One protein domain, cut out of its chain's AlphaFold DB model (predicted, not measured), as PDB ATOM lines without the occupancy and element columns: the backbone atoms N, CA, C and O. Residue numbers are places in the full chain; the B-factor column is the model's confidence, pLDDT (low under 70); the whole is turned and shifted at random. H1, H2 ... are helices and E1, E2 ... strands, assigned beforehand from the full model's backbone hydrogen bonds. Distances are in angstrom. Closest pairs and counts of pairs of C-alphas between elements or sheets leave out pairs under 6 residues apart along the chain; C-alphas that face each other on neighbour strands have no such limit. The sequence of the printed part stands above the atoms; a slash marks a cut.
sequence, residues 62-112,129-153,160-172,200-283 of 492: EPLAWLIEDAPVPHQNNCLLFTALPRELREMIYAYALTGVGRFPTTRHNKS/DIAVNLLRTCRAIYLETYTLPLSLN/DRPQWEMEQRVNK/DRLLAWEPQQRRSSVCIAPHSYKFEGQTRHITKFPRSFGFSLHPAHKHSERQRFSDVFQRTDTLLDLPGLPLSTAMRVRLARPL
ATOM      1  N   GLU A  62      23.557  42.483   4.316       84.62
ATOM      2  CA  GLU A  62      24.275  41.280   3.917       84.62
ATOM      3  C   GLU A  62      24.496  41.274   2.394       84.62
ATOM      4  O   GLU A  62      23.636  41.738   1.642       84.62
ATOM      5  N   PRO A  63      25.626  40.747   1.897       89.56
ATOM      6  CA  PRO A  63      25.782  40.455   0.483       89.56
ATOM      7  C   PRO A  63      24.847  39.310   0.078       89.56
ATOM      8  O   PRO A  63      24.639  38.365   0.841       89.56
ATOM      9  N   LEU A  64      24.394  39.326  -1.181       87.56
ATOM     10  CA  LEU A  64      23.637  38.220  -1.780       87.56
ATOM     11  C   LEU A  64      24.349  36.872  -1.574       87.56
ATOM     12  O   LEU A  64      23.687  35.857  -1.385       87.56
ATOM     13  N   ALA A  65      25.686  36.872  -1.544       91.94
ATOM     14  CA  ALA A  65      26.513  35.678  -1.406       91.94
ATOM     15  C   ALA A  65      26.142  34.852  -0.172       91.94
ATOM     16  O   ALA A  65      26.145  33.632  -0.232       91.94
ATOM     17  N   TRP A  66      25.772  35.508   0.928       90.19
ATOM     18  CA  TRP A  66      25.414  34.812   2.158       90.19
ATOM     19  C   TRP A  66      24.009  34.197   2.117       90.19
ATOM     20  O   TRP A  66      23.678  33.361   2.951       90.19
ATOM     21  N   LEU A  67      23.159  34.624   1.185       85.62
ATOM     22  CA  LEU A  67      21.828  34.051   0.966       85.62
ATOM     23  C   LEU A  67      21.896  32.845   0.029       85.62
ATOM     24  O   LEU A  67      21.123  31.902   0.154       85.62
ATOM     25  N   ILE A  68      22.827  32.896  -0.921       88.00
ATOM     26  CA  ILE A  68      22.987  31.901  -1.977       88.00
ATOM     27  C   ILE A  68      24.248  31.068  -1.778       88.00
ATOM     28  O   ILE A  68      24.851  30.635  -2.752       88.00
ATOM     29  N   GLU A  69      24.706  30.844  -0.560       87.38
ATOM     30  CA  GLU A  69      25.831  29.929  -0.331       87.38
ATOM     31  C   GLU A  69      25.370  28.491  -0.107       87.38
ATOM     32  O   GLU A  69      25.989  27.576  -0.636       87.38
ATOM     33  N   ASP A  70      24.247  28.310   0.592       87.06
ATOM     34  CA  ASP A  70      23.780  26.987   1.019       87.06
ATOM     35  C   ASP A  70      23.070  26.215  -0.096       87.06
ATOM     36  O   ASP A  70      23.008  24.987  -0.072       87.06
ATOM     37  N   ALA A  71      22.523  26.905  -1.102       86.31
ATOM     38  CA  ALA A  71      21.937  26.204  -2.238       86.31
ATOM     39  C   ALA A  71      23.048  25.519  -3.077       86.31
ATOM     40  O   ALA A  71      24.160  26.039  -3.184       86.31
ATOM     41  N   PRO A  72      22.782  24.396  -3.749       86.12
ATOM     42  CA  PRO A  72      23.788  23.763  -4.593       86.12
ATOM     43  C   PRO A  72      24.172  24.695  -5.751       86.12
ATOM     44  O   PRO A  72      23.308  25.280  -6.410       86.12
ATOM     45  N   VAL A  73      25.473  24.863  -5.993       85.12
ATOM     46  CA  VAL A  73      25.972  25.481  -7.228       85.12
ATOM     47  C   VAL A  73      25.949  24.388  -8.297       85.12
ATOM     48  O   VAL A  73      26.602  23.364  -8.091       85.12
ATOM     49  N   PRO A  74      25.217  24.555  -9.417       85.56
ATOM     50  CA  PRO A  74      25.207  23.554 -10.478       85.56
ATOM     51  C   PRO A  74      26.635  23.226 -10.913       85.56
ATOM     52  O   PRO A  74      27.444  24.143 -11.092       85.56
ATOM     53  N   HIS A  75      26.939  21.937 -11.082       85.62
ATOM     54  CA  HIS A  75      28.256  21.493 -11.528       85.62
ATOM     55  C   HIS A  75      28.647  22.218 -12.817       85.62
ATOM     56  O   HIS A  75      27.966  22.130 -13.837       85.62
ATOM     57  N   GLN A  76      29.765  22.938 -12.777       89.00
ATOM     58  CA  GLN A  76      30.261  23.727 -13.903       89.00
ATOM     59  C   GLN A  76      31.091  22.862 -14.869       89.00
ATOM     60  O   GLN A  76      32.090  23.325 -15.409       89.00
ATOM     61  N   ASN A  77      30.685  21.606 -15.094       89.50
ATOM     62  CA  ASN A  77      31.462  20.611 -15.852       89.50
ATOM     63  C   ASN A  77      31.681  21.009 -17.323       89.50
ATOM     64  O   ASN A  77      32.649  20.590 -17.948       89.50
ATOM     65  N   ASN A  78      30.810  21.861 -17.866       88.38
ATOM     66  CA  ASN A  78      30.928  22.381 -19.229       88.38
ATOM     67  C   ASN A  78      31.715  23.704 -19.298       88.38
ATOM     68  O   ASN A  78      31.864  24.278 -20.373       88.38
ATOM     69  N   CYS A  79      32.197  24.222 -18.165       90.81
ATOM     70  CA  CYS A  79      32.937  25.472 -18.103       90.81
ATOM     71  C   CYS A  79      34.427  25.189 -17.905       90.81
ATOM     72  O   CYS A  79      34.849  24.818 -16.810       90.81
ATOM     73  N   LEU A  80      35.236  25.445 -18.938       91.94
ATOM     74  CA  LEU A  80      36.693  25.265 -18.884       91.94
ATOM     75  C   LEU A  80      37.350  26.038 -17.731       91.94
ATOM     76  O   LEU A  80      38.340  25.577 -17.172       91.94
ATOM     77  N   LEU A  81      36.770  27.173 -17.323       92.75
ATOM     78  CA  LEU A  81      37.247  27.927 -16.163       92.75
ATOM     79  C   LEU A  81      37.212  27.085 -14.880       92.75
ATOM     80  O   LEU A  81      38.113  27.208 -14.065       92.75
ATOM     81  N   PHE A  82      36.203  26.232 -14.698       94.19
ATOM     82  CA  PHE A  82      36.044  25.414 -13.493       94.19
ATOM     83  C   PHE A  82      36.553  23.978 -13.652       94.19
ATOM     84  O   PHE A  82      36.863  23.352 -12.642       94.19
ATOM     85  N   THR A  83      36.657  23.459 -14.880       95.56
ATOM     86  CA  THR A  83      37.145  22.092 -15.130       95.56
ATOM     87  C   THR A  83      38.622  22.000 -15.470       95.56
ATOM     88  O   THR A  83      39.260  21.031 -15.072       95.56
ATOM     89  N   ALA A  84      39.175  22.979 -16.188       96.12
ATOM     90  CA  ALA A  84      40.575  22.960 -16.607       96.12
ATOM     91  C   ALA A  84      41.480  23.764 -15.667       96.12
ATOM     92  O   ALA A  84      42.648  23.415 -15.501       96.12
ATOM     93  N   LEU A  85      40.964  24.836 -15.055       96.56
ATOM     94  CA  LEU A  85      41.766  25.708 -14.199       96.56
ATOM     95  C   LEU A  85      41.553  25.390 -12.713       96.56
ATOM     96  O   LEU A  85      40.415  25.453 -12.229       96.56
ATOM     97  N   PRO A  86      42.630  25.104 -11.958       95.56
ATOM     98  CA  PRO A  86      42.552  24.970 -10.516       95.56
ATOM     99  C   PRO A  86      42.183  26.316  -9.881       95.56
ATOM    100  O   PRO A  86      42.306  27.387 -10.489       95.56
ATOM    101  N   ARG A  87      41.693  26.253  -8.644       94.19
ATOM    102  CA  ARG A  87      41.143  27.411  -7.936       94.19
ATOM    103  C   ARG A  87      42.155  28.547  -7.809       94.19
ATOM    104  O   ARG A  87      41.790  29.701  -7.978       94.19
ATOM    105  N   GLU A  88      43.417  28.225  -7.580       95.69
ATOM    106  CA  GLU A  88      44.502  29.186  -7.399       95.69
ATOM    107  C   GLU A  88      44.689  30.051  -8.654       95.69
ATOM    108  O   GLU A  88      44.792  31.274  -8.564       95.69
ATOM    109  N   LEU A  89      44.649  29.437  -9.845       96.38
ATOM    110  CA  LEU A  89      44.731  30.177 -11.109       96.38
ATOM    111  C   LEU A  89      43.480  31.026 -11.348       96.38
ATOM    112  O   LEU A  89      43.591  32.144 -11.853       96.38
ATOM    113  N   ARG A  90      42.294  30.544 -10.952       96.25
ATOM    114  CA  ARG A  90      41.072  31.359 -11.006       96.25
ATOM    115  C   ARG A  90      41.171  32.578 -10.101       96.25
ATOM    116  O   ARG A  90      40.870  33.678 -10.548       96.25
ATOM    117  N   GLU A  91      41.642  32.409  -8.867       95.12
ATOM    118  CA  GLU A  91      41.840  33.510  -7.922       95.12
ATOM    119  C   GLU A  91      42.819  34.555  -8.474       95.12
ATOM    120  O   GLU A  91      42.550  35.749  -8.354       95.12
ATOM    121  N   MET A  92      43.889  34.141  -9.167       95.62
ATOM    122  CA  MET A  92      44.787  35.065  -9.874       95.62
ATOM    123  C   MET A  92      44.082  35.821 -11.009       95.62
ATOM    124  O   MET A  92      44.229  37.040 -11.111       95.62
ATOM    125  N   ILE A  93      43.291  35.130 -11.838       94.94
ATOM    126  CA  ILE A  93      42.509  35.752 -12.924       94.94
ATOM    127  C   ILE A  93      41.515  36.764 -12.353       94.94
ATOM    128  O   ILE A  93      41.407  37.884 -12.849       94.94
ATOM    129  N   TYR A  94      40.795  36.391 -11.296       95.94
ATOM    130  CA  TYR A  94      39.836  37.268 -10.637       95.94
ATOM    131  C   TYR A  94      40.522  38.459  -9.989       95.94
ATOM    132  O   TYR A  94      40.023  39.574 -10.107       95.94
ATOM    133  N   ALA A  95      41.670  38.247  -9.346       94.69
ATOM    134  CA  ALA A  95      42.440  39.332  -8.768       94.69
ATOM    135  C   ALA A  95      42.902  40.314  -9.843       94.69
ATOM    136  O   ALA A  95      42.725  41.515  -9.669       94.69
ATOM    137  N   TYR A  96      43.403  39.821 -10.974       93.06
ATOM    138  CA  TYR A  96      43.765  40.659 -12.113       93.06
ATOM    139  C   TYR A  96      42.556  41.441 -12.654       93.06
ATOM    140  O   TYR A  96      42.617  42.657 -12.776       93.06
ATOM    141  N   ALA A  97      41.429  40.769 -12.904       93.81
ATOM    142  CA  ALA A  97      40.234  41.383 -13.489       93.81
ATOM    143  C   ALA A  97      39.516  42.376 -12.552       93.81
ATOM    144  O   ALA A  97      38.841  43.297 -13.015       93.81
ATOM    145  N   LEU A  98      39.608  42.165 -11.236       94.31
ATOM    146  CA  LEU A  98      38.906  42.961 -10.223       94.31
ATOM    147  C   LEU A  98      39.815  43.961  -9.499       94.31
ATOM    148  O   LEU A  98      39.317  44.735  -8.679       94.31
ATOM    149  N   THR A  99      41.116  43.975  -9.790       92.12
ATOM    150  CA  THR A  99      42.014  45.057  -9.375       92.12
ATOM    151  C   THR A  99      41.894  46.196 -10.376       92.12
ATOM    152  O   THR A  99      42.061  46.001 -11.573       92.12
ATOM    153  N   GLY A 100      41.606  47.397  -9.890       84.38
ATOM    154  CA  GLY A 100      41.651  48.603 -10.696       84.38
ATOM    155  C   GLY A 100      43.101  48.959 -10.986       84.38
ATOM    156  O   GLY A 100      43.883  49.189 -10.060       84.38
ATOM    157  N   VAL A 101      43.455  49.037 -12.265       66.88
ATOM    158  CA  VAL A 101      44.768  49.494 -12.747       66.88
ATOM    159  C   VAL A 101      44.861  51.025 -12.677       66.88
ATOM    160  O   VAL A 101      45.942  51.595 -12.792       66.88
ATOM    161  N   GLY A 102      43.764  51.711 -12.329       61.59
ATOM    162  CA  GLY A 102      43.721  53.142 -11.996       61.59
ATOM    163  C   GLY A 102      44.584  53.596 -10.801       61.59
ATOM    164  O   GLY A 102      44.403  54.713 -10.323       61.59
ATOM    165  N   ARG A 103      45.517  52.764 -10.312       52.50
ATOM    166  CA  ARG A 103      46.574  53.139  -9.353       52.50
ATOM    167  C   ARG A 103      47.590  54.136  -9.933       52.50
ATOM    168  O   ARG A 103      48.321  54.755  -9.157       52.50
ATOM    169  N   PHE A 104      47.599  54.339 -11.250       48.53
ATOM    170  CA  PHE A 104      48.359  55.389 -11.932       48.53
ATOM    171  C   PHE A 104      47.533  56.687 -12.009       48.53
ATOM    172  O   PHE A 104      46.319  56.640 -12.211       48.53
ATOM    173  N   PRO A 105      48.167  57.845 -11.760       47.44
ATOM    174  CA  PRO A 105      47.557  59.021 -11.170       47.44
ATOM    175  C   PRO A 105      46.386  59.521 -12.005       47.44
ATOM    176  O   PRO A 105      46.484  59.725 -13.212       47.44
ATOM    177  N   THR A 106      45.260  59.723 -11.324       46.91
ATOM    178  CA  THR A 106      44.560  61.011 -11.204       46.91
ATOM    179  C   THR A 106      44.860  62.089 -12.254       46.91
ATOM    180  O   THR A 106      44.960  63.270 -11.923       46.91
ATOM    181  N   THR A 107      44.826  61.747 -13.544       41.47
ATOM    182  CA  THR A 107      44.781  62.693 -14.677       41.47
ATOM    183  C   THR A 107      43.618  63.688 -14.564       41.47
ATOM    184  O   THR A 107      43.503  64.624 -15.355       41.47
ATOM    185  N   ARG A 108      42.740  63.528 -13.567       47.56
ATOM    186  CA  ARG A 108      41.606  64.409 -13.300       47.56
ATOM    187  C   ARG A 108      41.679  65.238 -12.021       47.56
ATOM    188  O   ARG A 108      40.755  66.030 -11.845       47.56
ATOM    189  N   HIS A 109      42.742  65.189 -11.207       44.53
ATOM    190  CA  HIS A 109      42.802  66.066 -10.018       44.53
ATOM    191  C   HIS A 109      42.721  67.564 -10.358       44.53
ATOM    192  O   HIS A 109      42.150  68.329  -9.590       44.53
ATOM    193  N   ASN A 110      43.078  67.966 -11.585       43.66
ATOM    194  CA  ASN A 110      42.873  69.347 -12.047       43.66
ATOM    195  C   ASN A 110      41.533  69.644 -12.735       43.66
ATOM    196  O   ASN A 110      41.288  70.796 -13.077       43.66
ATOM    197  N   LYS A 111      40.654  68.661 -12.966       44.66
ATOM    198  CA  LYS A 111      39.314  68.929 -13.530       44.66
ATOM    199  C   LYS A 111      38.183  68.723 -12.527       44.66
ATOM    200  O   LYS A 111      37.130  69.335 -12.685       44.66
ATOM    201  N   SER A 112      38.359  67.896 -11.496       43.62
ATOM    202  CA  SER A 112      37.299  67.660 -10.506       43.62
ATOM    203  C   SER A 112      37.326  68.608  -9.308       43.62
ATOM    204  O   SER A 112      36.266  68.839  -8.745       43.62
ATOM    205  N   ASP A 129      38.222  50.428 -14.956       80.12
ATOM    206  CA  ASP A 129      38.717  49.251 -15.669       80.12
ATOM    207  C   ASP A 129      38.443  47.943 -14.913       80.12
ATOM    208  O   ASP A 129      38.545  46.859 -15.482       80.12
ATOM    209  N   ILE A 130      38.029  48.048 -13.647       87.56
ATOM    210  CA  ILE A 130      37.535  46.935 -12.839       87.56
ATOM    211  C   ILE A 130      36.395  46.233 -13.583       87.56
ATOM    212  O   ILE A 130      35.315  46.800 -13.788       87.56
ATOM    213  N   ALA A 131      36.593  44.957 -13.905       90.00
ATOM    214  CA  ALA A 131      35.627  44.135 -14.621       90.00
ATOM    215  C   ALA A 131      34.478  43.664 -13.707       90.00
ATOM    216  O   ALA A 131      34.216  42.472 -13.580       90.00
ATOM    217  N   VAL A 132      33.743  44.586 -13.073       86.06
ATOM    218  CA  VAL A 132      32.642  44.265 -12.137       86.06
ATOM    219  C   VAL A 132      31.522  43.435 -12.772       86.06
ATOM    220  O   VAL A 132      30.813  42.717 -12.069       86.06
ATOM    221  N   ASN A 133      31.387  43.471 -14.101       87.94
ATOM    222  CA  ASN A 133      30.465  42.607 -14.841       87.94
ATOM    223  C   ASN A 133      30.787  41.116 -14.664       87.94
ATOM    224  O   ASN A 133      29.872  40.298 -14.739       87.94
ATOM    225  N   LEU A 134      32.035  40.763 -14.336       90.06
ATOM    226  CA  LEU A 134      32.425  39.405 -13.969       90.06
ATOM    227  C   LEU A 134      31.593  38.879 -12.791       90.06
ATOM    228  O   LEU A 134      31.162  37.731 -12.814       90.06
ATOM    229  N   LEU A 135      31.269  39.730 -11.810       88.19
ATOM    230  CA  LEU A 135      30.453  39.362 -10.644       88.19
ATOM    231  C   LEU A 135      29.006  39.002 -11.012       88.19
ATOM    232  O   LEU A 135      28.292  38.414 -10.204       88.19
ATOM    233  N   ARG A 136      28.558  39.380 -12.215       88.44
ATOM    234  CA  ARG A 136      27.194  39.167 -12.717       88.44
ATOM    235  C   ARG A 136      27.084  37.964 -13.658       88.44
ATOM    236  O   ARG A 136      26.008  37.730 -14.193       88.44
ATOM    237  N   THR A 137      28.176  37.231 -13.882       89.12
ATOM    238  CA  THR A 137      28.231  36.127 -14.856       89.12
ATOM    239  C   THR A 137      27.523  34.872 -14.354       89.12
ATOM    240  O   THR A 137      26.543  34.434 -14.947       89.12
ATOM    241  N   CYS A 138      27.998  34.285 -13.255       89.75
ATOM    242  CA  CYS A 138      27.375  33.121 -12.640       89.75
ATOM    243  C   CYS A 138      27.577  33.099 -11.123       89.75
ATOM    244  O   CYS A 138      28.438  33.778 -10.558       89.75
ATOM    245  N   ARG A 139      26.780  32.261 -10.457       92.12
ATOM    246  CA  ARG A 139      26.803  32.093  -9.002       92.12
ATOM    247  C   ARG A 139      28.155  31.615  -8.471       92.12
ATOM    248  O   ARG A 139      28.585  32.110  -7.437       92.12
ATOM    249  N   ALA A 140      28.813  30.685  -9.168       93.62
ATOM    250  CA  ALA A 140      30.116  30.157  -8.760       93.62
ATOM    251  C   ALA A 140      31.170  31.276  -8.696       93.62
ATOM    252  O   ALA A 140      31.804  31.472  -7.663       93.62
ATOM    253  N   ILE A 141      31.266  32.075  -9.766       94.62
ATOM    254  CA  ILE A 141      32.164  33.232  -9.833       94.62
ATOM    255  C   ILE A 141      31.811  34.230  -8.734       94.62
ATOM    256  O   ILE A 141      32.691  34.661  -7.994       94.62
ATOM    257  N   TYR A 142      30.532  34.581  -8.575       95.19
ATOM    258  CA  TYR A 142      30.114  35.542  -7.558       95.19
ATOM    259  C   TYR A 142      30.500  35.107  -6.134       95.19
ATOM    260  O   TYR A 142      31.046  35.911  -5.378       95.19
ATOM    261  N   LEU A 143      30.286  33.836  -5.778       94.38
ATOM    262  CA  LEU A 143      30.666  33.295  -4.469       94.38
ATOM    263  C   LEU A 143      32.185  33.312  -4.237       94.38
ATOM    264  O   LEU A 143      32.608  33.624  -3.125       94.38
ATOM    265  N   GLU A 144      32.996  33.046  -5.268       94.94
ATOM    266  CA  GLU A 144      34.464  33.116  -5.180       94.94
ATOM    267  C   GLU A 144      34.991  34.570  -5.124       94.94
ATOM    268  O   GLU A 144      36.089  34.802  -4.622       94.94
ATOM    269  N   THR A 145      34.229  35.571  -5.597       95.75
ATOM    270  CA  THR A 145      34.793  36.903  -5.912       95.75
ATOM    271  C   THR A 145      34.123  38.121  -5.280       95.75
ATOM    272  O   THR A 145      34.722  39.194  -5.305       95.75
ATOM    273  N   TYR A 146      32.929  38.022  -4.682       95.12
ATOM    274  CA  TYR A 146      32.150  39.203  -4.251       95.12
ATOM    275  C   TYR A 146      32.880  40.151  -3.276       95.12
ATOM    276  O   TYR A 146      32.514  41.321  -3.150       95.12
ATOM    277  N   THR A 147      33.907  39.668  -2.575       95.88
ATOM    278  CA  THR A 147      34.721  40.454  -1.634       95.88
ATOM    279  C   THR A 147      35.961  41.056  -2.274       95.88
ATOM    280  O   THR A 147      36.494  42.038  -1.755       95.88
ATOM    281  N   LEU A 148      36.425  40.478  -3.386       95.81
ATOM    282  CA  LEU A 148      37.677  40.845  -4.038       95.81
ATOM    283  C   LEU A 148      37.739  42.328  -4.407       95.81
ATOM    284  O   LEU A 148      38.727  42.948  -4.015       95.81
ATOM    285  N   PRO A 149      36.704  42.955  -5.008       93.81
ATOM    286  CA  PRO A 149      36.768  44.373  -5.356       93.81
ATOM    287  C   PRO A 149      37.079  45.281  -4.165       93.81
ATOM    288  O   PRO A 149      37.764  46.280  -4.324       93.81
ATOM    289  N   LEU A 150      36.604  44.937  -2.967       93.75
ATOM    290  CA  LEU A 150      36.814  45.745  -1.761       93.75
ATOM    291  C   LEU A 150      38.137  45.428  -1.064       93.75
ATOM    292  O   LEU A 150      38.710  46.289  -0.406       93.75
ATOM    293  N   SER A 151      38.616  44.191  -1.191       95.06
ATOM    294  CA  SER A 151      39.890  43.778  -0.599       95.06
ATOM    295  C   SER A 151      41.098  44.175  -1.457       95.06
ATOM    296  O   SER A 151      42.146  44.527  -0.922       95.06
ATOM    297  N   LEU A 152      40.979  44.138  -2.784       94.00
ATOM    298  CA  LEU A 152      42.094  44.377  -3.705       94.00
ATOM    299  C   LEU A 152      42.305  45.863  -4.003       94.00
ATOM    300  O   LEU A 152      43.433  46.297  -4.256       94.00
ATOM    301  N   ASN A 153      41.229  46.647  -3.950       93.56
ATOM    302  CA  ASN A 153      41.266  48.064  -4.275       93.56
ATOM    303  C   ASN A 153      41.294  48.911  -3.004       93.56
ATOM    304  O   ASN A 153      40.554  48.622  -2.060       93.56
ATOM    305  N   ASP A 160      41.827  67.430   0.806       75.69
ATOM    306  CA  ASP A 160      41.195  68.686   0.383       75.69
ATOM    307  C   ASP A 160      39.715  68.732   0.766       75.69
ATOM    308  O   ASP A 160      39.102  69.796   0.858       75.69
ATOM    309  N   ARG A 161      39.126  67.554   0.994       77.62
ATOM    310  CA  ARG A 161      37.755  67.419   1.454       77.62
ATOM    311  C   ARG A 161      37.708  67.430   2.976       77.62
ATOM    312  O   ARG A 161      38.485  66.709   3.620       77.62
ATOM    313  N   PRO A 162      36.749  68.162   3.559       82.81
ATOM    314  CA  PRO A 162      36.543  68.147   4.995       82.81
ATOM    315  C   PRO A 162      36.179  66.734   5.468       82.81
ATOM    316  O   PRO A 162      35.556  65.956   4.743       82.81
ATOM    317  N   GLN A 163      36.544  66.405   6.708       83.12
ATOM    318  CA  GLN A 163      36.378  65.062   7.277       83.12
ATOM    319  C   GLN A 163      34.957  64.502   7.114       83.12
ATOM    320  O   GLN A 163      34.792  63.335   6.765       83.12
ATOM    321  N   TRP A 164      33.924  65.332   7.284       82.75
ATOM    322  CA  TRP A 164      32.530  64.902   7.164       82.75
ATOM    323  C   TRP A 164      32.174  64.350   5.769       82.75
ATOM    324  O   TRP A 164      31.296  63.496   5.666       82.75
ATOM    325  N   GLU A 165      32.847  64.773   4.692       83.50
ATOM    326  CA  GLU A 165      32.629  64.199   3.353       83.50
ATOM    327  C   GLU A 165      33.154  62.766   3.261       83.50
ATOM    328  O   GLU A 165      32.501  61.893   2.679       83.50
ATOM    329  N   MET A 166      34.329  62.507   3.843       84.88
ATOM    330  CA  MET A 166      34.857  61.149   3.957       84.88
ATOM    331  C   MET A 166      33.891  60.290   4.768       84.88
ATOM    332  O   MET A 166      33.527  59.205   4.315       84.88
ATOM    333  N   GLU A 167      33.414  60.788   5.911       85.25
ATOM    334  CA  GLU A 167      32.428  60.078   6.730       85.25
ATOM    335  C   GLU A 167      31.170  59.749   5.927       85.25
ATOM    336  O   GLU A 167      30.707  58.615   5.960       85.25
ATOM    337  N   GLN A 168      30.647  60.680   5.126       83.81
ATOM    338  CA  GLN A 168      29.506  60.409   4.249       83.81
ATOM    339  C   GLN A 168      29.792  59.308   3.222       83.81
ATOM    340  O   GLN A 168      28.914  58.492   2.946       83.81
ATOM    341  N   ARG A 169      30.997  59.260   2.644       86.25
ATOM    342  CA  ARG A 169      31.384  58.200   1.695       86.25
ATOM    343  C   ARG A 169      31.530  56.850   2.385       86.25
ATOM    344  O   ARG A 169      31.037  55.857   1.859       86.25
ATOM    345  N   VAL A 170      32.155  56.818   3.558       88.75
ATOM    346  CA  VAL A 170      32.299  55.603   4.367       88.75
ATOM    347  C   VAL A 170      30.932  55.106   4.846       88.75
ATOM    348  O   VAL A 170      30.644  53.920   4.739       88.75
ATOM    349  N   ASN A 171      30.040  56.004   5.265       85.12
ATOM    350  CA  ASN A 171      28.685  55.671   5.715       85.12
ATOM    351  C   ASN A 171      27.775  55.171   4.580       85.12
ATOM    352  O   ASN A 171      26.715  54.610   4.843       85.12
ATOM    353  N   LYS A 172      28.174  55.331   3.308       84.69
ATOM    354  CA  LYS A 172      27.496  54.677   2.177       84.69
ATOM    355  C   LYS A 172      27.844  53.192   2.060       84.69
ATOM    356  O   LYS A 172      27.141  52.495   1.329       84.69
ATOM    357  N   ASP A 200      44.435  62.163  12.913       90.12
ATOM    358  CA  ASP A 200      43.045  62.154  13.390       90.12
ATOM    359  C   ASP A 200      42.123  61.422  12.396       90.12
ATOM    360  O   ASP A 200      41.285  60.594  12.766       90.12
ATOM    361  N   ARG A 201      42.350  61.657  11.099       91.88
ATOM    362  CA  ARG A 201      41.596  61.034  10.007       91.88
ATOM    363  C   ARG A 201      41.890  59.544   9.848       91.88
ATOM    364  O   ARG A 201      40.980  58.749   9.619       91.88
ATOM    365  N   LEU A 202      43.154  59.156   9.964       94.25
ATOM    366  CA  LEU A 202      43.604  57.772   9.854       94.25
ATOM    367  C   LEU A 202      43.236  56.935  11.089       94.25
ATOM    368  O   LEU A 202      42.842  55.778  10.949       94.25
ATOM    369  N   LEU A 203      43.279  57.517  12.287       93.25
ATOM    370  CA  LEU A 203      42.890  56.865  13.539       93.25
ATOM    371  C   LEU A 203      41.388  56.602  13.619       93.25
ATOM    372  O   LEU A 203      40.994  55.615  14.234       93.25
ATOM    373  N   ALA A 204      40.558  57.385  12.923       94.62
ATOM    374  CA  ALA A 204      39.127  57.109  12.800       94.62
ATOM    375  C   ALA A 204      38.817  55.736  12.161       94.62
ATOM    376  O   ALA A 204      37.707  55.221  12.310       94.62
ATOM    377  N   TRP A 205      39.787  55.103  11.484       96.12
ATOM    378  CA  TRP A 205      39.684  53.722  10.990       96.12
ATOM    379  C   TRP A 205      39.897  52.643  12.062       96.12
ATOM    380  O   TRP A 205      39.683  51.459  11.777       96.12
ATOM    381  N   GLU A 206      40.311  53.034  13.269       97.06
ATOM    382  CA  GLU A 206      40.557  52.160  14.419       97.06
ATOM    383  C   GLU A 206      41.514  50.986  14.102       97.06
ATOM    384  O   GLU A 206      41.173  49.814  14.319       97.06
ATOM    385  N   PRO A 207      42.734  51.248  13.576       96.56
ATOM    386  CA  PRO A 207      43.648  50.194  13.122       96.56
ATOM    387  C   PRO A 207      44.026  49.203  14.234       96.56
ATOM    388  O   PRO A 207      44.154  48.007  13.975       96.56
ATOM    389  N   GLN A 208      44.152  49.678  15.477       95.50
ATOM    390  CA  GLN A 208      44.461  48.836  16.636       95.50
ATOM    391  C   GLN A 208      43.319  47.874  16.974       95.50
ATOM    392  O   GLN A 208      43.556  46.697  17.235       95.50
ATOM    393  N   GLN A 209      42.068  48.337  16.909       95.69
ATOM    394  CA  GLN A 209      40.910  47.484  17.181       95.69
ATOM    395  C   GLN A 209      40.707  46.448  16.074       95.69
ATOM    396  O   GLN A 209      40.398  45.293  16.359       95.69
ATOM    397  N   ARG A 210      40.953  46.820  14.808       95.06
ATOM    398  CA  ARG A 210      40.879  45.893  13.663       95.06
ATOM    399  C   ARG A 210      41.820  44.690  13.799       95.06
ATOM    400  O   ARG A 210      41.460  43.603  13.351       95.06
ATOM    401  N   ARG A 211      42.975  44.850  14.455       93.50
ATOM    402  CA  ARG A 211      43.912  43.750  14.749       93.50
ATOM    403  C   ARG A 211      43.333  42.708  15.700       93.50
ATOM    404  O   ARG A 211      43.619  41.518  15.571       93.50
ATOM    405  N   SER A 212      42.510  43.140  16.650       92.12
ATOM    406  CA  SER A 212      42.004  42.320  17.756       92.12
ATOM    407  C   SER A 212      40.861  41.381  17.359       92.12
ATOM    408  O   SER A 212      40.091  40.971  18.219       92.12
ATOM    409  N   SER A 213      40.750  41.022  16.072       92.00
ATOM    410  CA  SER A 213      39.655  40.210  15.527       92.00
ATOM    411  C   SER A 213      38.292  40.773  15.941       92.00
ATOM    412  O   SER A 213      37.629  40.228  16.812       92.00
ATOM    413  N   VAL A 214      37.863  41.875  15.327       95.44
ATOM    414  CA  VAL A 214      36.560  42.504  15.615       95.44
ATOM    415  C   VAL A 214      35.580  42.303  14.468       95.44
ATOM    416  O   VAL A 214      35.967  42.331  13.305       95.44
ATOM    417  N   CYS A 215      34.301  42.114  14.763       95.56
ATOM    418  CA  CYS A 215      33.222  42.154  13.789       95.56
ATOM    419  C   CYS A 215      32.716  43.589  13.599       95.56
ATOM    420  O   CYS A 215      32.583  44.349  14.558       95.56
ATOM    421  N   ILE A 216      32.400  43.945  12.353       94.62
ATOM    422  CA  ILE A 216      31.830  45.252  12.015       94.62
ATOM    423  C   ILE A 216      30.312  45.171  12.017       94.62
ATOM    424  O   ILE A 216      29.721  44.330  11.334       94.62
ATOM    425  N   ALA A 217      29.693  46.111  12.721       90.75
ATOM    426  CA  ALA A 217      28.254  46.270  12.760       90.75
ATOM    427  C   ALA A 217      27.825  47.731  12.602       90.75
ATOM    428  O   ALA A 217      28.628  48.638  12.840       90.75
ATOM    429  N   PRO A 218      26.559  47.993  12.240       87.38
ATOM    430  CA  PRO A 218      26.008  49.342  12.272       87.38
ATOM    431  C   PRO A 218      26.175  49.964  13.663       87.38
ATOM    432  O   PRO A 218      25.921  49.310  14.673       87.38
ATOM    433  N   HIS A 219      26.625  51.217  13.736       87.06
ATOM    434  CA  HIS A 219      26.714  51.939  15.009       87.06
ATOM    435  C   HIS A 219      25.346  52.435  15.496       87.06
ATOM    436  O   HIS A 219      25.110  52.524  16.700       87.06
ATOM    437  N   SER A 220      24.447  52.744  14.561       83.50
ATOM    438  CA  SER A 220      23.127  53.309  14.840       83.50
ATOM    439  C   SER A 220      22.026  52.353  14.388       83.50
ATOM    440  O   SER A 220      22.147  51.712  13.343       83.50
ATOM    441  N   TYR A 221      20.938  52.284  15.150       76.25
ATOM    442  CA  TYR A 221      19.749  51.491  14.829       76.25
ATOM    443  C   TYR A 221      18.481  52.256  15.213       76.25
ATOM    444  O   TYR A 221      18.529  53.171  16.036       76.25
ATOM    445  N   LYS A 222      17.342  51.907  14.606       73.81
ATOM    446  CA  LYS A 222      16.039  52.472  14.988       73.81
ATOM    447  C   LYS A 222      15.316  51.541  15.959       73.81
ATOM    448  O   LYS A 222      15.185  50.351  15.676       73.81
ATOM    449  N   PHE A 223      14.809  52.091  17.059       75.00
ATOM    450  CA  PHE A 223      13.934  51.408  18.011       75.00
ATOM    451  C   PHE A 223      12.827  52.371  18.449       75.00
ATOM    452  O   PHE A 223      13.126  53.508  18.810       75.00
ATOM    453  N   GLU A 224      11.564  51.943  18.347       80.06
ATOM    454  CA  GLU A 224      10.385  52.769  18.677       80.06
ATOM    455  C   GLU A 224      10.399  54.153  17.992       80.06
ATOM    456  O   GLU A 224      10.120  55.188  18.589       80.06
ATOM    457  N   GLY A 225      10.802  54.193  16.717       75.25
ATOM    458  CA  GLY A 225      10.891  55.433  15.934       75.25
ATOM    459  C   GLY A 225      12.089  56.332  16.266       75.25
ATOM    460  O   GLY A 225      12.370  57.264  15.512       75.25
ATOM    461  N   GLN A 226      12.849  56.036  17.321       75.25
ATOM    462  CA  GLN A 226      14.033  56.795  17.716       75.25
ATOM    463  C   GLN A 226      15.320  56.151  17.197       75.25
ATOM    464  O   GLN A 226      15.450  54.928  17.144       75.25
ATOM    465  N   THR A 227      16.298  56.985  16.828       80.62
ATOM    466  CA  THR A 227      17.649  56.508  16.503       80.62
ATOM    467  C   THR A 227      18.429  56.328  17.797       80.62
ATOM    468  O   THR A 227      18.578  57.273  18.567       80.62
ATOM    469  N   ARG A 228      18.930  55.118  18.030       81.25
ATOM    470  CA  ARG A 228      19.801  54.774  19.155       81.25
ATOM    471  C   ARG A 228      21.198  54.445  18.646       81.25
ATOM    472  O   ARG A 228      21.368  53.996  17.511       81.25
ATOM    473  N   HIS A 229      22.191  54.667  19.501       84.31
ATOM    474  CA  HIS A 229      23.602  54.451  19.197       84.31
ATOM    475  C   HIS A 229      24.195  53.385  20.112       84.31
ATOM    476  O   HIS A 229      23.887  53.324  21.301       84.31
ATOM    477  N   ILE A 230      25.080  52.563  19.560       82.81
ATOM    478  CA  ILE A 230      25.857  51.584  20.315       82.81
ATOM    479  C   ILE A 230      27.125  52.279  20.826       82.81
ATOM    480  O   ILE A 230      28.118  52.367  20.108       82.81
ATOM    481  N   THR A 231      27.098  52.794  22.054       83.88
ATOM    482  CA  THR A 231      28.182  53.623  22.627       83.88
ATOM    483  C   THR A 231      29.267  52.836  23.356       83.88
ATOM    484  O   THR A 231      30.337  53.368  23.628       83.88
ATOM    485  N   LYS A 232      29.006  51.570  23.681       87.38
ATOM    486  CA  LYS A 232      29.892  50.757  24.521       87.38
ATOM    487  C   LYS A 232      31.137  50.229  23.801       87.38
ATOM    488  O   LYS A 232      32.122  49.884  24.447       87.38
ATOM    489  N   PHE A 233      31.081  50.131  22.480       91.25
ATOM    490  CA  PHE A 233      32.173  49.596  21.675       91.25
ATOM    491  C   PHE A 233      32.901  50.720  20.943       91.25
ATOM    492  O   PHE A 233      32.268  51.733  20.625       91.25
ATOM    493  N   PRO A 234      34.199  50.540  20.628       94.88
ATOM    494  CA  PRO A 234      34.924  51.475  19.783       94.88
ATOM    495  C   PRO A 234      34.164  51.743  18.487       94.88
ATOM    496  O   PRO A 234      33.542  50.850  17.895       94.88
ATOM    497  N   ARG A 235      34.208  53.001  18.059       94.75
ATOM    498  CA  ARG A 235      33.493  53.490  16.888       94.75
ATOM    499  C   ARG A 235      34.500  53.791  15.792       94.75
ATOM    500  O   ARG A 235      35.403  54.586  15.998       94.75
ATOM    501  N   SER A 236      34.273  53.233  14.609       95.25
ATOM    502  CA  SER A 236      34.957  53.654  13.389       95.25
ATOM    503  C   SER A 236      33.912  54.172  12.416       95.25
ATOM    504  O   SER A 236      33.105  53.407  11.884       95.25
ATOM    505  N   PHE A 237      33.883  55.489  12.221       93.06
ATOM    506  CA  PHE A 237      32.873  56.164  11.398       93.06
ATOM    507  C   PHE A 237      31.436  55.804  11.812       93.06
ATOM    508  O   PHE A 237      31.076  55.938  12.977       93.06
ATOM    509  N   GLY A 238      30.575  55.384  10.885       89.44
ATOM    510  CA  GLY A 238      29.216  54.910  11.160       89.44
ATOM    511  C   GLY A 238      29.124  53.473  11.686       89.44
ATOM    512  O   GLY A 238      28.024  52.917  11.713       89.44
ATOM    513  N   PHE A 239      30.239  52.857  12.092       93.38
ATOM    514  CA  PHE A 239      30.297  51.449  12.483       93.38
ATOM    515  C   PHE A 239      30.803  51.243  13.914       93.38
ATOM    516  O   PHE A 239      31.623  52.005  14.425       93.38
ATOM    517  N   SER A 240      30.303  50.188  14.554       93.25
ATOM    518  CA  SER A 240      30.747  49.711  15.866       93.25
ATOM    519  C   SER A 240      31.613  48.456  15.710       93.25
ATOM    520  O   SER A 240      31.332  47.606  14.858       93.25
ATOM    521  N   LEU A 241      32.690  48.372  16.498       95.31
ATOM    522  CA  LEU A 241      33.695  47.308  16.432       95.31
ATOM    523  C   LEU A 241      33.515  46.363  17.618       95.31
ATOM    524  O   LEU A 241      33.887  46.683  18.745       95.31
ATOM    525  N   HIS A 242      32.948  45.191  17.358       93.69
ATOM    526  CA  HIS A 242      32.620  44.220  18.397       93.69
ATOM    527  C   HIS A 242      33.686  43.131  18.469       93.69
ATOM    528  O   HIS A 242      34.020  42.581  17.423       93.69
ATOM    529  N   PRO A 243      34.208  42.757  19.646       93.75
ATOM    530  CA  PRO A 243      35.128  41.628  19.762       93.75
ATOM    531  C   PRO A 243      34.540  40.348  19.152       93.75
ATOM    532  O   PRO A 243      33.419  39.955  19.471       93.75
ATOM    533  N   ALA A 244      35.285  39.687  18.269       91.94
ATOM    534  CA  ALA A 244      34.885  38.406  17.707       91.94
ATOM    535  C   ALA A 244      35.304  37.273  18.646       91.94
ATOM    536  O   ALA A 244      36.453  37.192  19.075       91.94
ATOM    537  N   HIS A 245      34.390  36.346  18.929       81.88
ATOM    538  CA  HIS A 245      34.681  35.204  19.804       81.88
ATOM    539  C   HIS A 245      35.201  33.981  19.052       81.88
ATOM    540  O   HIS A 245      35.834  33.104  19.635       81.88
ATOM    541  N   LYS A 246      34.892  33.895  17.758       81.00
ATOM    542  CA  LYS A 246      35.355  32.836  16.866       81.00
ATOM    543  C   LYS A 246      36.171  33.466  15.750       81.00
ATOM    544  O   LYS A 246      35.809  34.524  15.245       81.00
ATOM    545  N   HIS A 247      37.173  32.744  15.260       83.19
ATOM    546  CA  HIS A 247      37.859  33.081  14.007       83.19
ATOM    547  C   HIS A 247      36.996  32.809  12.761       83.19
ATOM    548  O   HIS A 247      37.505  32.754  11.646       83.19
ATOM    549  N   SER A 248      35.680  32.633  12.940       89.50
ATOM    550  CA  SER A 248      34.754  32.571  11.820       89.50
ATOM    551  C   SER A 248      34.680  33.948  11.180       89.50
ATOM    552  O   SER A 248      34.376  34.941  11.846       89.50
ATOM    553  N   GLU A 249      34.904  33.990   9.870       90.81
ATOM    554  CA  GLU A 249      34.803  35.210   9.074       90.81
ATOM    555  C   GLU A 249      33.409  35.851   9.164       90.81
ATOM    556  O   GLU A 249      33.265  37.061   8.979       90.81
ATOM    557  N   ARG A 250      32.389  35.039   9.469       91.31
ATOM    558  CA  ARG A 250      30.991  35.454   9.596       91.31
ATOM    559  C   ARG A 250      30.387  34.923  10.880       91.31
ATOM    560  O   ARG A 250      30.559  33.750  11.215       91.31
ATOM    561  N   GLN A 251      29.671  35.781  11.588       90.94
ATOM    562  CA  GLN A 251      29.010  35.453  12.850       90.94
ATOM    563  C   GLN A 251      27.621  36.066  12.851       90.94
ATOM    564  O   GLN A 251      27.423  37.113  12.241       90.94
ATOM    565  N   ARG A 252      26.653  35.433  13.514       88.31
ATOM    566  CA  ARG A 252      25.371  36.098  13.751       88.31
ATOM    567  C   ARG A 252      25.597  37.233  14.732       88.31
ATOM    568  O   ARG A 252      26.356  37.092  15.687       88.31
ATOM    569  N   PHE A 253      24.938  38.351  14.487       85.06
ATOM    570  CA  PHE A 253      25.062  39.538  15.308       85.06
ATOM    571  C   PHE A 253      24.632  39.235  16.749       85.06
ATOM    572  O   PHE A 253      25.364  39.568  17.674       85.06
ATOM    573  N   SER A 254      23.546  38.474  16.935       82.56
ATOM    574  CA  SER A 254      23.102  37.960  18.243       82.56
ATOM    575  C   SER A 254      24.204  37.247  19.033       82.56
ATOM    576  O   SER A 254      24.354  37.486  20.230       82.56
ATOM    577  N   ASP A 255      25.000  36.405  18.369       85.94
ATOM    578  CA  ASP A 255      26.046  35.599  19.014       85.94
ATOM    579  C   ASP A 255      27.204  36.473  19.507       85.94
ATOM    580  O   ASP A 255      27.875  36.132  20.483       85.94
ATOM    581  N   VAL A 256      27.430  37.603  18.831       85.56
ATOM    582  CA  VAL A 256      28.419  38.611  19.224       85.56
ATOM    583  C   VAL A 256      27.937  39.395  20.458       85.56
ATOM    584  O   VAL A 256      28.756  39.739  21.304       85.56
ATOM    585  N   PHE A 257      26.623  39.608  20.636       80.06
ATOM    586  CA  PHE A 257      26.077  40.325  21.806       80.06
ATOM    587  C   PHE A 257      25.899  39.496  23.060       80.06
ATOM    588  O   PHE A 257      26.214  39.984  24.145       80.06
ATOM    589  N   GLN A 258      25.349  38.285  22.933       75.50
ATOM    590  CA  GLN A 258      24.900  37.476  24.076       75.50
ATOM    591  C   GLN A 258      26.013  37.176  25.089       75.50
ATOM    592  O   GLN A 258      25.733  36.755  26.203       75.50
ATOM    593  N   ARG A 259      27.274  37.379  24.708       70.88
ATOM    594  CA  ARG A 259      28.453  37.096  25.533       70.88
ATOM    595  C   ARG A 259      29.066  38.322  26.188       70.88
ATOM    596  O   ARG A 259      29.940  38.190  27.037       70.88
ATOM    597  N   THR A 260      28.630  39.516  25.805       70.31
ATOM    598  CA  THR A 260      28.971  40.722  26.550       70.31
ATOM    599  C   THR A 260      27.914  40.918  27.631       70.31
ATOM    600  O   THR A 260      26.937  41.617  27.390       70.31
ATOM    601  N   ASP A 261      28.125  40.318  28.814       64.00
ATOM    602  CA  ASP A 261      27.236  40.363  30.009       64.00
ATOM    603  C   ASP A 261      26.702  41.761  30.352       64.00
ATOM    604  O   ASP A 261      25.695  41.962  31.017       64.00
ATOM    605  N   THR A 262      27.388  42.771  29.857       59.34
ATOM    606  CA  THR A 262      27.226  44.171  30.170       59.34
ATOM    607  C   THR A 262      26.252  44.869  29.190       59.34
ATOM    608  O   THR A 262      26.427  46.044  28.888       59.34
ATOM    609  N   LEU A 263      25.277  44.144  28.610       59.78
ATOM    610  CA  LEU A 263      24.255  44.674  27.674       59.78
ATOM    611  C   LEU A 263      22.804  44.255  27.955       59.78
ATOM    612  O   LEU A 263      21.918  44.639  27.191       59.78
ATOM    613  N   LEU A 264      22.542  43.548  29.058       58.78
ATOM    614  CA  LEU A 264      21.171  43.267  29.511       58.78
ATOM    615  C   LEU A 264      20.350  44.553  29.766       58.78
ATOM    616  O   LEU A 264      19.125  44.498  29.772       58.78
ATOM    617  N   ASP A 265      21.016  45.710  29.858       66.88
ATOM    618  CA  ASP A 265      20.409  47.013  30.145       66.88
ATOM    619  C   ASP A 265      20.175  47.907  28.916       66.88
ATOM    620  O   ASP A 265      19.829  49.075  29.082       66.88
ATOM    621  N   LEU A 266      20.382  47.433  27.677       69.31
ATOM    622  CA  LEU A 266      19.983  48.205  26.490       69.31
ATOM    623  C   LEU A 266      18.555  47.818  26.073       69.31
ATOM    624  O   LEU A 266      18.392  46.888  25.275       69.31
ATOM    625  N   PRO A 267      17.506  48.518  26.562       66.94
ATOM    626  CA  PRO A 267      16.145  48.258  26.124       66.94
ATOM    627  C   PRO A 267      16.069  48.403  24.605       66.94
ATOM    628  O   PRO A 267      16.612  49.347  24.026       66.94
ATOM    629  N   GLY A 268      15.396  47.462  23.951       66.88
ATOM    630  CA  GLY A 268      15.079  47.597  22.538       66.88
ATOM    631  C   GLY A 268      16.211  47.354  21.550       66.88
ATOM    632  O   GLY A 268      16.096  47.753  20.388       66.88
ATOM    633  N   LEU A 269      17.296  46.684  21.950       66.88
ATOM    634  CA  LEU A 269      18.149  46.082  20.931       66.88
ATOM    635  C   LEU A 269      17.284  45.116  20.105       66.88
ATOM    636  O   LEU A 269      16.560  44.307  20.693       66.88
ATOM    637  N   PRO A 270      17.339  45.150  18.764       62.47
ATOM    638  CA  PRO A 270      16.699  44.132  17.946       62.47
ATOM    639  C   PRO A 270      17.414  42.790  18.182       62.47
ATOM    640  O   PRO A 270      18.335  42.403  17.466       62.47
ATOM    641  N   LEU A 271      17.003  42.068  19.225       54.84
ATOM    642  CA  LEU A 271      17.545  40.758  19.608       54.84
ATOM    643  C   LEU A 271      17.188  39.667  18.584       54.84
ATOM    644  O   LEU A 271      17.820  38.618  18.553       54.84
ATOM    645  N   SER A 272      16.238  39.944  17.685       52.50
ATOM    646  CA  SER A 272      15.830  39.080  16.565       52.50
ATOM    647  C   SER A 272      16.853  39.043  15.406       52.50
ATOM    648  O   SER A 272      16.521  38.763  14.254       52.50
ATOM    649  N   THR A 273      18.121  39.385  15.640       57.81
ATOM    650  CA  THR A 273      19.068  39.650  14.550       57.81
ATOM    651  C   THR A 273      19.693  38.375  13.992       57.81
ATOM    652  O   THR A 273      20.854  38.057  14.228       57.81
ATOM    653  N   ALA A 274      18.930  37.707  13.121       66.56
ATOM    654  CA  ALA A 274      19.448  36.778  12.114       66.56
ATOM    655  C   ALA A 274      20.546  37.405  11.225       66.56
ATOM    656  O   ALA A 274      21.260  36.674  10.539       66.56
ATOM    657  N   MET A 275      20.690  38.738  11.264       81.56
ATOM    658  CA  MET A 275      21.780  39.478  10.639       81.56
ATOM    659  C   MET A 275      23.130  38.863  11.000       81.56
ATOM    660  O   MET A 275      23.470  38.674  12.166       81.56
ATOM    661  N   ARG A 276      23.937  38.625   9.980       88.56
ATOM    662  CA  ARG A 276      25.332  38.246  10.089       88.56
ATOM    663  C   ARG A 276      26.211  39.483  10.004       88.56
ATOM    664  O   ARG A 276      25.939  40.443   9.286       88.56
ATOM    665  N   VAL A 277      27.299  39.443  10.750       91.25
ATOM    666  CA  VAL A 277      28.387  40.411  10.711       91.25
ATOM    667  C   VAL A 277      29.642  39.742  10.189       91.25
ATOM    668  O   VAL A 277      29.808  38.522  10.277       91.25
ATOM    669  N   ARG A 278      30.530  40.562   9.631       94.94
ATOM    670  CA  ARG A 278      31.803  40.113   9.079       94.94
ATOM    671  C   ARG A 278      32.951  40.549   9.977       94.94
ATOM    672  O   ARG A 278      32.940  41.668  10.491       94.94
ATOM    673  N   LEU A 279      33.944  39.678  10.121       96.50
ATOM    674  CA  LEU A 279      35.225  40.015  10.730       96.50
ATOM    675  C   LEU A 279      35.926  41.117   9.918       96.50
ATOM    676  O   LEU A 279      36.061  41.011   8.696       96.50
ATOM    677  N   ALA A 280      36.365  42.170  10.600       97.25
ATOM    678  CA  ALA A 280      37.152  43.247  10.032       97.25
ATOM    679  C   ALA A 280      38.506  42.711   9.574       97.25
ATOM    680  O   ALA A 280      39.221  42.047  10.324       97.25
ATOM    681  N   ARG A 281      38.873  43.024   8.335       97.12
ATOM    682  CA  ARG A 281      40.221  42.796   7.837       97.12
ATOM    683  C   ARG A 281      41.156  43.871   8.411       97.12
ATOM    684  O   ARG A 281      40.753  45.039   8.534       97.12
ATOM    685  N   PRO A 282      42.392  43.494   8.773       97.38
ATOM    686  CA  PRO A 282      43.394  44.461   9.188       97.38
ATOM    687  C   PRO A 282      43.758  45.388   8.025       97.38
ATOM    688  O   PRO A 282      43.677  45.002   6.858       97.38
ATOM    689  N   LEU A 283      44.192  46.604   8.348       97.94
ATOM    690  CA  LEU A 283      44.740  47.528   7.359       97.94
ATOM    691  C   LEU A 283      46.198  47.152   7.091       97.94
ATOM    692  O   LEU A 283      47.052  47.279   7.966       97.94
TER     693      LEU A 283
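What this domain is: This is residues 62 to 112, 129 to 153, 160 to 172 and 200 to 283 of the 492 residues of an uncharacterized protein of Dothidotthia symphoricarpi CBS 119687 (UniProt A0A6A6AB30). Two lobes stand beside each other: a loose cluster of short helices, H1, H2, H4, H5 and H6, and a small twisted sheet, E4, E1, E6 and E5, with H10 packed on it and the hairpin E2 and E3 extending from E1. Residues 62 to 79, with no named element, run from beside the sheet lobe to H1; residues 104 to 112, including H3, stick out. The printed part has 173 residues, under half of them in named elements, in the order H1 to H9, E1 to E5, H10, E6; the class is mixed, helices and strands, and both sheets are antiparallel. It is loose, with a radius of gyration of the C-alphas of 19.6 A and spans of 56 by 50 by 31 A.

Where its parts are: H1 is residues 80 to 83, starting at C-alpha 80 (36.693, 25.265, -18.884), and H2 is 87 to 98, 15.9 A long. H3 is 109 to 112, H4 132 to 136, H5 139 to 145, H6 148 to 152, H7 163 to 171 and 12.2 A long, H8 200 to 203, and H9 207 to 211. E1 is 214 to 218, 13.0 A, E2 220 to 223, E3 226 to 229, E4 239 to 243, 13.1 A, and E5 250 to 252. H10 is 253 to 257, and E6 is 276 to 279, ending at C-alpha 279 (35.225, 40.015, 10.730).

How they stand to each other: H1 and H2 are close but not clearly touching, the closest C-alphas, Leu 81 and Arg 90, being 7.3 A apart. H2 touches H6 with residues 94 to 98 alone, closest at C-alphas 98 and 149, 5.5 A. H4 and H5 touch only at the corner, C-alphas 135 and 142 being closest at 4.9 A. H1 to H6 are apart from the strands. H7 and H8 are not on the four-stranded sheet; H9 only grazes it with residues 209 to 210. N 215 and O 242 of E1 and E4 are 2.7 A apart, N 216 and O 278 of E1 and E6 3.0 A, and N 277 and O 251 of E6 and E5 2.8 A, each within hydrogen-bond range. E1 runs on into E2 at 52 degrees; in the hairpin E2 and E3, N 228 and O 221 are 2.8 A apart. H10 is on the sheet at a height of 8.5 A. Every O i to N i+4 pair is within range in H2, H5, H6, H7, H9 and H10; H4 has 0 of 1, with 2 of 2 O i to N i+3 pairs, and H1, H3 and H8 are too short for an i+4 pair.

The domain as a whole: The C-alphas of Ala 84 and Asp 265 are the farthest apart, 56.3 A. The printed part has three cuts: across the first the C-alphas of residues 112 and 129 are 19.2 A apart, across the second those of residues 153 and 160 are 21.1 A apart, and across the third those of residues 172 and 200 are 20.6 A apart. The link from H10 to E6 is long. Mean pLDDT of the printed part is 84.4; residues 101 to 112 and 261 to 274 are under 70.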